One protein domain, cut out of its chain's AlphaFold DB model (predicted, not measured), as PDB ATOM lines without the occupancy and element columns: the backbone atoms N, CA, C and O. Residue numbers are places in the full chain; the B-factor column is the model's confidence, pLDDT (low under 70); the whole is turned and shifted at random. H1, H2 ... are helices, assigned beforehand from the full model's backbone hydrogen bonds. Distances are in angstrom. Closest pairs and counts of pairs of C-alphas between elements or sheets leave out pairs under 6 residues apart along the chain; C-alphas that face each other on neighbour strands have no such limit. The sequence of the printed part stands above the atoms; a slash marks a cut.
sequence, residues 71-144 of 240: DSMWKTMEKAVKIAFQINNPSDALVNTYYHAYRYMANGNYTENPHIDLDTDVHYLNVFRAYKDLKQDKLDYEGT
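This is residues 71 to 144 of the 240 residues of an uncharacterized protein of Trichococcus sp. ES5 (UniProt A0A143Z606). Three helices of similar length, H1, H2 and H3, cross one another at large angles, their centres making a triangle; H1 and H3 cross with the most contact, and H2 lies across both with fewer contacts. From the last residue of H2 a wide loop of residues 107 to 121 runs round the outside to the first residue of H3, and after a tight link from H3 the short H4, residues 141 to 144, comes back beside the last residues of H2, with Tyr 141 close to Met 73 of H1. The printed part has 74 residues with four named helices in the order H1, H2, H3, H4 and no named strand. The class is all helix. The whole is compact, with a radius of gyration of the C-alphas of 11.7 A, and spans 33 by 28 by 19 A.

H1, residues 71 to 85, touches H3, residues 122 to 135, where the closest C-alphas, those of Ala 80 and Tyr 131, are 4.9 A apart. The two run opposite ways at a steep tilt of 49 degrees. H2, residues 92 to 106, is the hub, touching three other helices. With residues 95 to 99 alone it touches H1; the closest C-alphas, of Glu 78 and Val 95, are 5.7 A apart, and the lines are about perpendicular at 71 degrees, only just beyond a steep tilt. H2 only just touches H3, with 3 pairs of C-alphas within 8 A, through residues 98 to 102 of H2 and 124 to 128 of H3. The closest C-alphas, of Tyr 98 and Tyr 124, are 7.0 A apart, and the lines are about perpendicular at 79 degrees. H4, residues 141 to 144, only just touches H2, at residues 103 to 106 of H2, with 3 pairs within 8 A; the closest C-alphas, of Ala 106 and Glu 142, are 6.1 A apart. H1 and H4 are close but not clearly touching, with the closest C-alphas, of Met 73 and Tyr 141, 7.4 A apart. H3 and H4 are apart. In H1, H2 and H3 every O i to N i+4 pair is within hydrogen-bond range; H4 is too short for such a pair, and its one O i to N i+3 pair is within range.

H1 is 21.0 A from first to last C-alpha and begins with C-alpha 71 at (-26.373, -4.644, -8.376). H2 is 20.4 A long and ends with C-alpha 106 at (-29.841, -13.976, 4.575). H3 measures 19.8 A. H4 measures 5.6 A and ends with C-alpha 144 at (-22.521, -17.574, -1.865).

The two C-alphas farthest apart, of Asn 88 and Thr 111, are 33.0 A apart. The printed part has no cut. The link from H2 to H3 is long. Residues 108 to 120 have pLDDT under 70; the mean of the printed part is 82.7.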
ATOM      1  N   ASP A  71     -25.515  -5.374  -7.437       75.50
ATOM      2  CA  ASP A  71     -26.373  -4.644  -8.376       75.50
ATOM      3  C   ASP A  71     -27.483  -5.523  -8.973       75.50
ATOM      4  O   ASP A  71     -28.583  -5.035  -9.232       75.50
ATOM      5  N   SER A  72     -27.224  -6.819  -9.186       82.31
ATOM      6  CA  SER A  72     -28.260  -7.749  -9.641       82.31
ATOM      7  C   SER A  72     -29.264  -8.044  -8.529       82.31
ATOM      8  O   SER A  72     -30.475  -7.999  -8.757       82.31
ATOM      9  N   MET A  73     -28.788  -8.221  -7.290       88.38
ATOM     10  CA  MET A  73     -29.675  -8.331  -6.127       88.38
ATOM     11  C   MET A  73     -30.559  -7.098  -5.967       88.38
ATOM     12  O   MET A  73     -31.757  -7.235  -5.739       88.38
ATOM     13  N   TRP A  74     -29.992  -5.898  -6.119       90.81
ATOM     14  CA  TRP A  74     -30.752  -4.651  -6.057       90.81
ATOM     15  C   TRP A  74     -31.858  -4.607  -7.116       90.81
ATOM     16  O   TRP A  74     -33.024  -4.414  -6.780       90.81
ATOM     17  N   LYS A  75     -31.525  -4.873  -8.386       92.00
ATOM     18  CA  LYS A  75     -32.503  -4.907  -9.490       92.00
ATOM     19  C   LYS A  75     -33.583  -5.969  -9.282       92.00
ATOM     20  O   LYS A  75     -34.743  -5.756  -9.632       92.00
ATOM     21  N   THR A  76     -33.210  -7.117  -8.730       92.88
ATOM     22  CA  THR A  76     -34.149  -8.200  -8.418       92.88
ATOM     23  C   THR A  76     -35.074  -7.799  -7.272       92.88
ATOM     24  O   THR A  76     -36.280  -8.018  -7.360       92.88
ATOM     25  N   MET A  77     -34.548  -7.120  -6.249       94.62
ATOM     26  CA  MET A  77     -35.339  -6.566  -5.150       94.62
ATOM     27  C   MET A  77     -36.299  -5.473  -5.626       94.62
ATOM     28  O   MET A  77     -37.467  -5.486  -5.258       94.62
ATOM     29  N   GLU A  78     -35.854  -4.571  -6.500       95.81
ATOM     30  CA  GLU A  78     -36.713  -3.546  -7.097       95.81
ATOM     31  C   GLU A  78     -37.909  -4.184  -7.827       95.81
ATOM     32  O   GLU A  78     -39.054  -3.775  -7.631       95.81
ATOM     33  N   LYS A  79     -37.668  -5.235  -8.622       95.44
ATOM     34  CA  LYS A  79     -38.733  -6.004  -9.289       95.44
ATOM     35  C   LYS A  79     -39.652  -6.709  -8.289       95.44
ATOM     36  O   LYS A  79     -40.866  -6.680  -8.468       95.44
ATOM     37  N   ALA A  80     -39.099  -7.309  -7.238       95.69
ATOM     38  CA  ALA A  80     -39.878  -7.977  -6.200       95.69
ATOM     39  C   ALA A  80     -40.818  -7.001  -5.474       95.69
ATOM     40  O   ALA A  80     -41.992  -7.307  -5.274       95.69
ATOM     41  N   VAL A  81     -40.335  -5.793  -5.159       96.06
ATOM     42  CA  VAL A  81     -41.142  -4.716  -4.571       96.06
ATOM     43  C   VAL A  81     -42.248  -4.274  -5.532       96.06
ATOM     44  O   VAL A  81     -43.395  -4.163  -5.106       96.06
ATOM     45  N   LYS A  82     -41.955  -4.093  -6.830       96.56
ATOM     46  CA  LYS A  82     -42.979  -3.773  -7.848       96.56
ATOM     47  C   LYS A  82     -44.114  -4.794  -7.861       96.56
ATOM     48  O   LYS A  82     -45.279  -4.407  -7.848       96.56
ATOM     49  N   ILE A  83     -43.772  -6.083  -7.845       95.62
ATOM     50  CA  ILE A  83     -44.742  -7.186  -7.848       95.62
ATOM     51  C   ILE A  83     -45.571  -7.181  -6.559       95.62
ATOM     52  O   ILE A  83     -46.798  -7.193  -6.621       95.62
ATOM     53  N   ALA A  84     -44.916  -7.133  -5.396       94.31
ATOM     54  CA  ALA A  84     -45.586  -7.255  -4.104       94.31
ATOM     55  C   ALA A  84     -46.501  -6.063  -3.775       94.31
ATOM     56  O   ALA A  84     -47.531  -6.247  -3.132       94.31
ATOM     57  N   PHE A  85     -46.137  -4.856  -4.220       92.69
ATOM     58  CA  PHE A  85     -46.907  -3.631  -3.987       92.69
ATOM     59  C   PHE A  85     -47.822  -3.242  -5.152       92.69
ATOM     60  O   PHE A  85     -48.604  -2.308  -5.005       92.69
ATOM     61  N   GLN A  86     -47.732  -3.931  -6.294       94.19
ATOM     62  CA  GLN A  86     -48.466  -3.598  -7.522       94.19
ATOM     63  C   GLN A  86     -48.236  -2.143  -7.978       94.19
ATOM     64  O   GLN A  86     -49.156  -1.442  -8.395       94.19
ATOM     65  N   ILE A  87     -46.984  -1.683  -7.899       94.19
ATOM     66  CA  ILE A  87     -46.563  -0.329  -8.290       94.19
ATOM     67  C   ILE A  87     -45.540  -0.376  -9.421       94.19
ATOM     68  O   ILE A  87     -44.701  -1.273  -9.480       94.19
ATOM     69  N   ASN A  88     -45.562   0.627 -10.300       91.12
ATOM     70  CA  ASN A  88     -44.645   0.687 -11.444       91.12
ATOM     71  C   ASN A  88     -43.265   1.262 -11.079       91.12
ATOM     72  O   ASN A  88     -42.249   0.782 -11.581       91.12
ATOM     73  N   ASN A  89     -43.229   2.263 -10.193       93.19
ATOM     74  CA  ASN A  89     -42.026   3.021  -9.837       93.19
ATOM     75  C   ASN A  89     -41.882   3.104  -8.304       93.19
ATOM     76  O   ASN A  89     -42.357   4.072  -7.706       93.19
ATOM     77  N   PRO A  90     -41.291   2.090  -7.645       92.62
ATOM     78  CA  PRO A  90     -41.005   2.147  -6.218       92.62
ATOM     79  C   PRO A  90     -39.940   3.212  -5.944       92.62
ATOM     80  O   PRO A  90     -39.053   3.436  -6.766       92.62
ATOM     81  N   SER A  91     -40.012   3.860  -4.782       94.56
ATOM     82  CA  SER A  91     -38.943   4.759  -4.349       94.56
ATOM     83  C   SER A  91     -37.710   3.964  -3.911       94.56
ATOM     84  O   SER A  91     -37.834   2.879  -3.341       94.56
ATOM     85  N   ASP A  92     -36.517   4.536  -4.084       93.81
ATOM     86  CA  ASP A  92     -35.273   3.918  -3.604       93.81
ATOM     87  C   ASP A  92     -35.303   3.659  -2.094       93.81
ATOM     88  O   ASP A  92     -34.750   2.670  -1.621       93.81
ATOM     89  N   ALA A  93     -35.971   4.518  -1.317       92.56
ATOM     90  CA  ALA A  93     -36.142   4.327   0.123       92.56
ATOM     91  C   ALA A  93     -36.958   3.060   0.446       92.56
ATOM     92  O   ALA A  93     -36.603   2.302   1.353       92.56
ATOM     93  N   LEU A  94     -38.017   2.798  -0.329       91.69
ATOM     94  CA  LEU A  94     -38.822   1.587  -0.188       91.69
ATOM     95  C   LEU A  94     -37.995   0.347  -0.545       91.69
ATOM     96  O   LEU A  94     -37.936  -0.594   0.240       91.69
ATOM     97  N   VAL A  95     -37.297   0.364  -1.686       93.38
ATOM     98  CA  VAL A  95     -36.450  -0.763  -2.115       93.38
ATOM     99  C   VAL A  95     -35.328  -1.025  -1.109       93.38
ATOM    100  O   VAL A  95     -35.114  -2.175  -0.731       93.38
ATOM    101  N   ASN A  96     -34.671   0.025  -0.604       91.44
ATOM    102  CA  ASN A  96     -33.629  -0.077   0.424       91.44
ATOM    103  C   ASN A  96     -34.127  -0.789   1.684       91.44
ATOM    104  O   ASN A  96     -33.416  -1.636   2.223       91.44
ATOM    105  N   THR A  97     -35.348  -0.485   2.126       89.88
ATOM    106  CA  THR A  97     -35.948  -1.103   3.317       89.88
ATOM    107  C   THR A  97     -35.997  -2.629   3.183       89.88
ATOM    108  O   THR A  97     -35.517  -3.346   4.062       89.88
ATOM    109  N   TYR A  98     -36.493  -3.137   2.051       90.69
ATOM    110  CA  TYR A  98     -36.573  -4.580   1.796       90.69
ATOM    111  C   TYR A  98     -35.221  -5.210   1.456       90.69
ATOM    112  O   TYR A  98     -34.940  -6.333   1.875       90.69
ATOM    113  N   TYR A  99     -34.360  -4.489   0.742       90.25
ATOM    114  CA  TYR A  99     -33.015  -4.940   0.401       90.25
ATOM    115  C   TYR A  99     -32.168  -5.198   1.654       90.25
ATOM    116  O   TYR A  99     -31.600  -6.280   1.809       90.25
ATOM    117  N   HIS A 100     -32.115  -4.238   2.581       85.69
ATOM    118  CA  HIS A 100     -31.352  -4.386   3.820       85.69
ATOM    119  C   HIS A 100     -31.943  -5.452   4.742       85.69
ATOM    120  O   HIS A 100     -31.188  -6.250   5.299       85.69
ATOM    121  N   ALA A 101     -33.272  -5.523   4.832       85.69
ATOM    122  CA  ALA A 101     -33.967  -6.580   5.556       85.69
ATOM    123  C   ALA A 101     -33.601  -7.976   5.032       85.69
ATOM    124  O   ALA A 101     -33.178  -8.835   5.806       85.69
ATOM    125  N   TYR A 102     -33.687  -8.187   3.713       86.88
ATOM    126  CA  TYR A 102     -33.318  -9.455   3.087       86.88
ATOM    127  C   TYR A 102     -31.877  -9.841   3.411       86.88
ATOM    128  O   TYR A 102     -31.625 -10.960   3.846       86.88
ATOM    129  N   ARG A 103     -30.931  -8.911   3.235       83.38
ATOM    130  CA  ARG A 103     -29.505  -9.170   3.481       83.38
ATOM    131  C   ARG A 103     -29.210  -9.517   4.935       83.38
ATOM    132  O   ARG A 103     -28.396 -10.404   5.187       83.38
ATOM    133  N   TYR A 104     -29.877  -8.853   5.877       78.31
ATOM    134  CA  TYR A 104     -29.747  -9.154   7.301       78.31
ATOM    135  C   TYR A 104     -30.211 -10.584   7.610       78.31
ATOM    136  O   TYR A 104     -29.468 -11.369   8.198       78.31
ATOM    137  N   MET A 105     -31.396 -10.967   7.126       77.56
ATOM    138  CA  MET A 105     -31.931 -12.321   7.327       77.56
ATOM    139  C   MET A 105     -31.123 -13.389   6.581       77.56
ATOM    140  O   MET A 105     -30.888 -14.490   7.087       77.56
ATOM    141  N   ALA A 106     -30.663 -13.078   5.369       78.81
ATOM    142  CA  ALA A 106     -29.841 -13.976   4.575       78.81
ATOM    143  C   ALA A 106     -28.506 -14.290   5.270       78.81
ATOM    144  O   ALA A 106     -28.007 -15.397   5.086       78.81
ATOM    145  N   ASN A 107     -27.986 -13.400   6.122       74.38
ATOM    146  CA  ASN A 107     -26.730 -13.583   6.855       74.38
ATOM    147  C   ASN A 107     -26.823 -14.317   8.201       74.38
ATOM    148  O   ASN A 107     -25.797 -14.470   8.862       74.38
ATOM    149  N   GLY A 108     -27.991 -14.863   8.559       60.72
ATOM    150  CA  GLY A 108     -28.131 -15.805   9.679       60.72
ATOM    151  C   GLY A 108     -28.799 -15.250  10.938       60.72
ATOM    152  O   GLY A 108     -29.120 -16.035  11.823       60.72
ATOM    153  N   ASN A 109     -29.117 -13.954  10.999       56.03
ATOM    154  CA  ASN A 109     -29.800 -13.351  12.151       56.03
ATOM    155  C   ASN A 109     -31.334 -13.416  12.041       56.03
ATOM    156  O   ASN A 109     -32.018 -12.395  12.064       56.03
ATOM    157  N   TYR A 110     -31.894 -14.624  11.919       52.97
ATOM    158  CA  TYR A 110     -33.354 -14.812  11.900       52.97
ATOM    159  C   TYR A 110     -34.020 -14.485  13.246       52.97
ATOM    160  O   TYR A 110     -35.161 -14.043  13.263       52.97
ATOM    161  N   THR A 111     -33.318 -14.676  14.365       46.03
ATOM    162  CA  THR A 111     -33.873 -14.534  15.724       46.03
ATOM    163  C   THR A 111     -33.606 -13.173  16.369       46.03
ATOM    164  O   THR A 111     -34.148 -12.889  17.429       46.03
ATOM    165  N   GLU A 112     -32.780 -12.331  15.745       46.16
ATOM    166  CA  GLU A 112     -32.303 -11.063  16.317       46.16
ATOM    167  C   GLU A 112     -32.506  -9.873  15.372       46.16
ATOM    168  O   GLU A 112     -31.767  -8.892  15.446       46.16
ATOM    169  N   ASN A 113     -33.459  -9.927  14.436       50.34
ATOM    170  CA  ASN A 113     -33.962  -8.681  13.864       50.34
ATOM    171  C   ASN A 113     -35.117  -8.194  14.749       50.34
ATOM    172  O   ASN A 113     -36.236  -8.661  14.558       50.34
ATOM    173  N   PRO A 114     -34.901  -7.271  15.703       49.81
ATOM    174  CA  PRO A 114     -35.970  -6.785  16.576       49.81
ATOM    175  C   PRO A 114     -37.051  -5.978  15.832       49.81
ATOM    176  O   PRO A 114     -37.943  -5.425  16.471       49.81
ATOM    177  N   HIS A 115     -36.965  -5.861  14.501       54.56
ATOM    178  CA  HIS A 115     -37.785  -4.962  13.692       54.56
ATOM    179  C   HIS A 115     -38.564  -5.637  12.556       54.56
ATOM    180  O   HIS A 115     -39.231  -4.922  11.816       54.56
ATOM    181  N   ILE A 116     -38.470  -6.963  12.378       61.38
ATOM    182  CA  ILE A 116     -39.226  -7.677  11.335       61.38
ATOM    183  C   ILE A 116     -39.777  -8.969  11.920       61.38
ATOM    184  O   ILE A 116     -39.031  -9.923  12.137       61.38
ATOM    185  N   ASP A 117     -41.085  -8.993  12.133       59.75
ATOM    186  CA  ASP A 117     -41.821 -10.202  12.469       59.75
ATOM    187  C   ASP A 117     -42.473 -10.729  11.185       59.75
ATOM    188  O   ASP A 117     -43.447 -10.175  10.681       59.75
ATOM    189  N   LEU A 118     -41.908 -11.795  10.616       59.88
ATOM    190  CA  LEU A 118     -42.399 -12.375   9.362       59.88
ATOM    191  C   LEU A 118     -43.789 -13.018   9.492       59.88
ATOM    192  O   LEU A 118     -44.419 -13.264   8.460       59.88
ATOM    193  N   ASP A 119     -44.260 -13.272  10.717       54.28
ATOM    194  CA  ASP A 119     -45.593 -13.821  10.967       54.28
ATOM    195  C   ASP A 119     -46.673 -12.726  10.935       54.28
ATOM    196  O   ASP A 119     -47.830 -13.015  10.622       54.28
ATOM    197  N   THR A 120     -46.306 -11.462  11.183       56.62
ATOM    198  CA  THR A 120     -47.240 -10.320  11.177       56.62
ATOM    199  C   THR A 120     -47.019  -9.345  10.016       56.62
ATOM    200  O   THR A 120     -47.982  -8.743   9.530       56.62
ATOM    201  N   ASP A 121     -45.808  -9.256   9.464       72.88
ATOM    202  CA  ASP A 121     -45.486  -8.362   8.352       72.88
ATOM    203  C   ASP A 121     -45.651  -9.026   6.974       72.88
ATOM    204  O   ASP A 121     -44.693  -9.349   6.256       72.88
ATOM    205  N   VAL A 122     -46.907  -9.143   6.540       79.94
ATOM    206  CA  VAL A 122     -47.312  -9.721   5.241       79.94
ATOM    207  C   VAL A 122     -46.541  -9.124   4.050       79.94
ATOM    208  O   VAL A 122     -46.255  -9.822   3.073       79.94
ATOM    209  N   HIS A 123     -46.153  -7.846   4.118       82.56
ATOM    210  CA  HIS A 123     -45.398  -7.188   3.050       82.56
ATOM    211  C   HIS A 123     -43.968  -7.724   2.898       82.56
ATOM    212  O   HIS A 123     -43.535  -7.934   1.764       82.56
ATOM    213  N   TYR A 124     -43.248  -8.001   3.990       86.44
ATOM    214  CA  TYR A 124     -41.913  -8.610   3.908       86.44
ATOM    215  C   TYR A 124     -41.996 -10.012   3.310       86.44
ATOM    216  O   TYR A 124     -41.254 -10.332   2.380       86.44
ATOM    217  N   LEU A 125     -42.957 -10.819   3.767       84.88
ATOM    218  CA  LEU A 125     -43.172 -12.168   3.248       84.88
ATOM    219  C   LEU A 125     -43.471 -12.167   1.742       84.88
ATOM    220  O   LEU A 125     -42.878 -12.946   0.993       84.88
ATOM    221  N   ASN A 126     -44.352 -11.278   1.279       90.19
ATOM    222  CA  ASN A 126     -44.708 -11.174  -0.137       90.19
ATOM    223  C   ASN A 126     -43.529 -10.709  -1.000       90.19
ATOM    224  O   ASN A 126     -43.277 -11.299  -2.051       90.19
ATOM    225  N   VAL A 127     -42.774  -9.700  -0.548       92.81
ATOM    226  CA  VAL A 127     -41.575  -9.233  -1.259       92.81
ATOM    227  C   VAL A 127     -40.527 -10.341  -1.333       92.81
ATOM    228  O   VAL A 127     -39.965 -10.576  -2.399       92.81
ATOM    229  N   PHE A 128     -40.272 -11.073  -0.247       90.62
ATOM    230  CA  PHE A 128     -39.255 -12.128  -0.245       90.62
ATOM    231  C   PHE A 128     -39.664 -13.366  -1.043       90.62
ATOM    232  O   PHE A 128     -38.799 -13.985  -1.664       90.62
ATOM    233  N   ARG A 129     -40.959 -13.700  -1.098       89.88
ATOM    234  CA  ARG A 129     -41.483 -14.714  -2.026       89.88
ATOM    235  C   ARG A 129     -41.265 -14.293  -3.477       89.88
ATOM    236  O   ARG A 129     -40.618 -15.028  -4.213       89.88
ATOM    237  N   ALA A 130     -41.676 -13.078  -3.847       93.38
ATOM    238  CA  ALA A 130     -41.459 -12.555  -5.196       93.38
ATOM    239  C   ALA A 130     -39.964 -12.503  -5.561       93.38
ATOM    240  O   ALA A 130     -39.579 -12.857  -6.672       93.38
ATOM    241  N   TYR A 131     -39.103 -12.110  -4.618       92.62
ATOM    242  CA  TYR A 131     -37.654 -12.125  -4.808       92.62
ATOM    243  C   TYR A 131     -37.129 -13.541  -5.062       92.62
ATOM    244  O   TYR A 131     -36.351 -13.740  -5.992       92.62
ATOM    245  N   LYS A 132     -37.562 -14.529  -4.267       89.75
ATOM    246  CA  LYS A 132     -37.184 -15.936  -4.447       89.75
ATOM    247  C   LYS A 132     -37.616 -16.456  -5.821       89.75
ATOM    248  O   LYS A 132     -36.800 -17.068  -6.502       89.75
ATOM    249  N   ASP A 133     -38.841 -16.167  -6.245       90.75
ATOM    250  CA  ASP A 133     -39.367 -16.612  -7.540       90.75
ATOM    251  C   ASP A 133     -38.598 -15.989  -8.717       90.75
ATOM    252  O   ASP A 133     -38.303 -16.664  -9.703       90.75
ATOM    253  N   LEU A 134     -38.218 -14.710  -8.604       91.44
ATOM    254  CA  LEU A 134     -37.412 -14.011  -9.610       91.44
ATOM    255  C   LEU A 134     -35.962 -14.506  -9.661       91.44
ATOM    256  O   LEU A 134     -35.388 -14.609 -10.744       91.44
ATOM    257  N   LYS A 135     -35.367 -14.780  -8.496       88.00
ATOM    258  CA  LYS A 135     -34.006 -15.315  -8.359       88.00
ATOM    259  C   LYS A 135     -33.914 -16.766  -8.839       88.00
ATOM    260  O   LYS A 135     -32.860 -17.168  -9.329       88.00
ATOM    261  N   GLN A 136     -35.009 -17.521  -8.731       86.50
ATOM    262  CA  GLN A 136     -35.060 -18.958  -9.001       86.50
ATOM    263  C   GLN A 136     -34.016 -19.703  -8.146       86.50
ATOM    264  O   GLN A 136     -33.803 -19.358  -6.981       86.50
ATOM    265  N   ASP A 137     -33.348 -20.704  -8.724       81.31
ATOM    266  CA  ASP A 137     -32.340 -21.529  -8.049       81.31
ATOM    267  C   ASP A 137     -30.930 -20.913  -8.063       81.31
ATOM    268  O   ASP A 137     -29.982 -21.512  -7.553       81.31
ATOM    269  N   LYS A 138     -30.764 -19.710  -8.626       86.62
ATOM    270  CA  LYS A 138     -29.455 -19.056  -8.722       86.62
ATOM    271  C   LYS A 138     -28.965 -18.614  -7.358       86.62
ATOM    272  O   LYS A 138     -29.732 -18.085  -6.557       86.62
ATOM    273  N   LEU A 139     -27.667 -18.724  -7.100       86.12
ATOM    274  CA  LEU A 139     -27.068 -18.109  -5.917       86.12
ATOM    275  C   LEU A 139     -26.956 -16.595  -6.119       86.12
ATOM    276  O   LEU A 139     -26.497 -16.126  -7.158       86.12
ATOM    277  N   ASP A 140     -27.345 -15.829  -5.106       86.44
ATOM    278  CA  ASP A 140     -27.055 -14.399  -5.039       86.44
ATOM    279  C   ASP A 140     -25.858 -14.144  -4.119       86.44
ATOM    280  O   ASP A 140     -25.316 -15.074  -3.521       86.44
ATOM    281  N   TYR A 141     -25.450 -12.879  -4.000       83.50
ATOM    282  CA  TYR A 141     -24.269 -12.477  -3.234       83.50
ATOM    283  C   TYR A 141     -24.258 -13.075  -1.817       83.50
ATOM    284  O   TYR A 141     -23.282 -13.713  -1.437       83.50
ATOM    285  N   GLU A 142     -25.367 -12.976  -1.076       83.44
ATOM    286  CA  GLU A 142     -25.467 -13.527   0.287       83.44
ATOM    287  C   GLU A 142     -25.575 -15.062   0.306       83.44
ATOM    288  O   GLU A 142     -25.092 -15.729   1.224       83.44
ATOM    289  N   GLY A 143     -26.173 -15.655  -0.732       86.88
ATOM    290  CA  GLY A 143     -26.236 -17.101  -0.924       86.88
ATOM    291  C   GLY A 143     -24.866 -17.756  -1.122       86.88
ATOM    292  O   GLY A 143     -24.702 -18.918  -0.752       86.88
ATOM    293  N   THR A 144     -23.868 -17.023  -1.631       89.00
ATOM    294  CA  THR A 144     -22.521 -17.574  -1.865       89.00
ATOM    295  C   THR A 144     -21.843 -18.036  -0.578       89.00
ATOM    296  O   THR A 144     -21.216 -19.093  -0.577       89.00
TER     297      THR A 144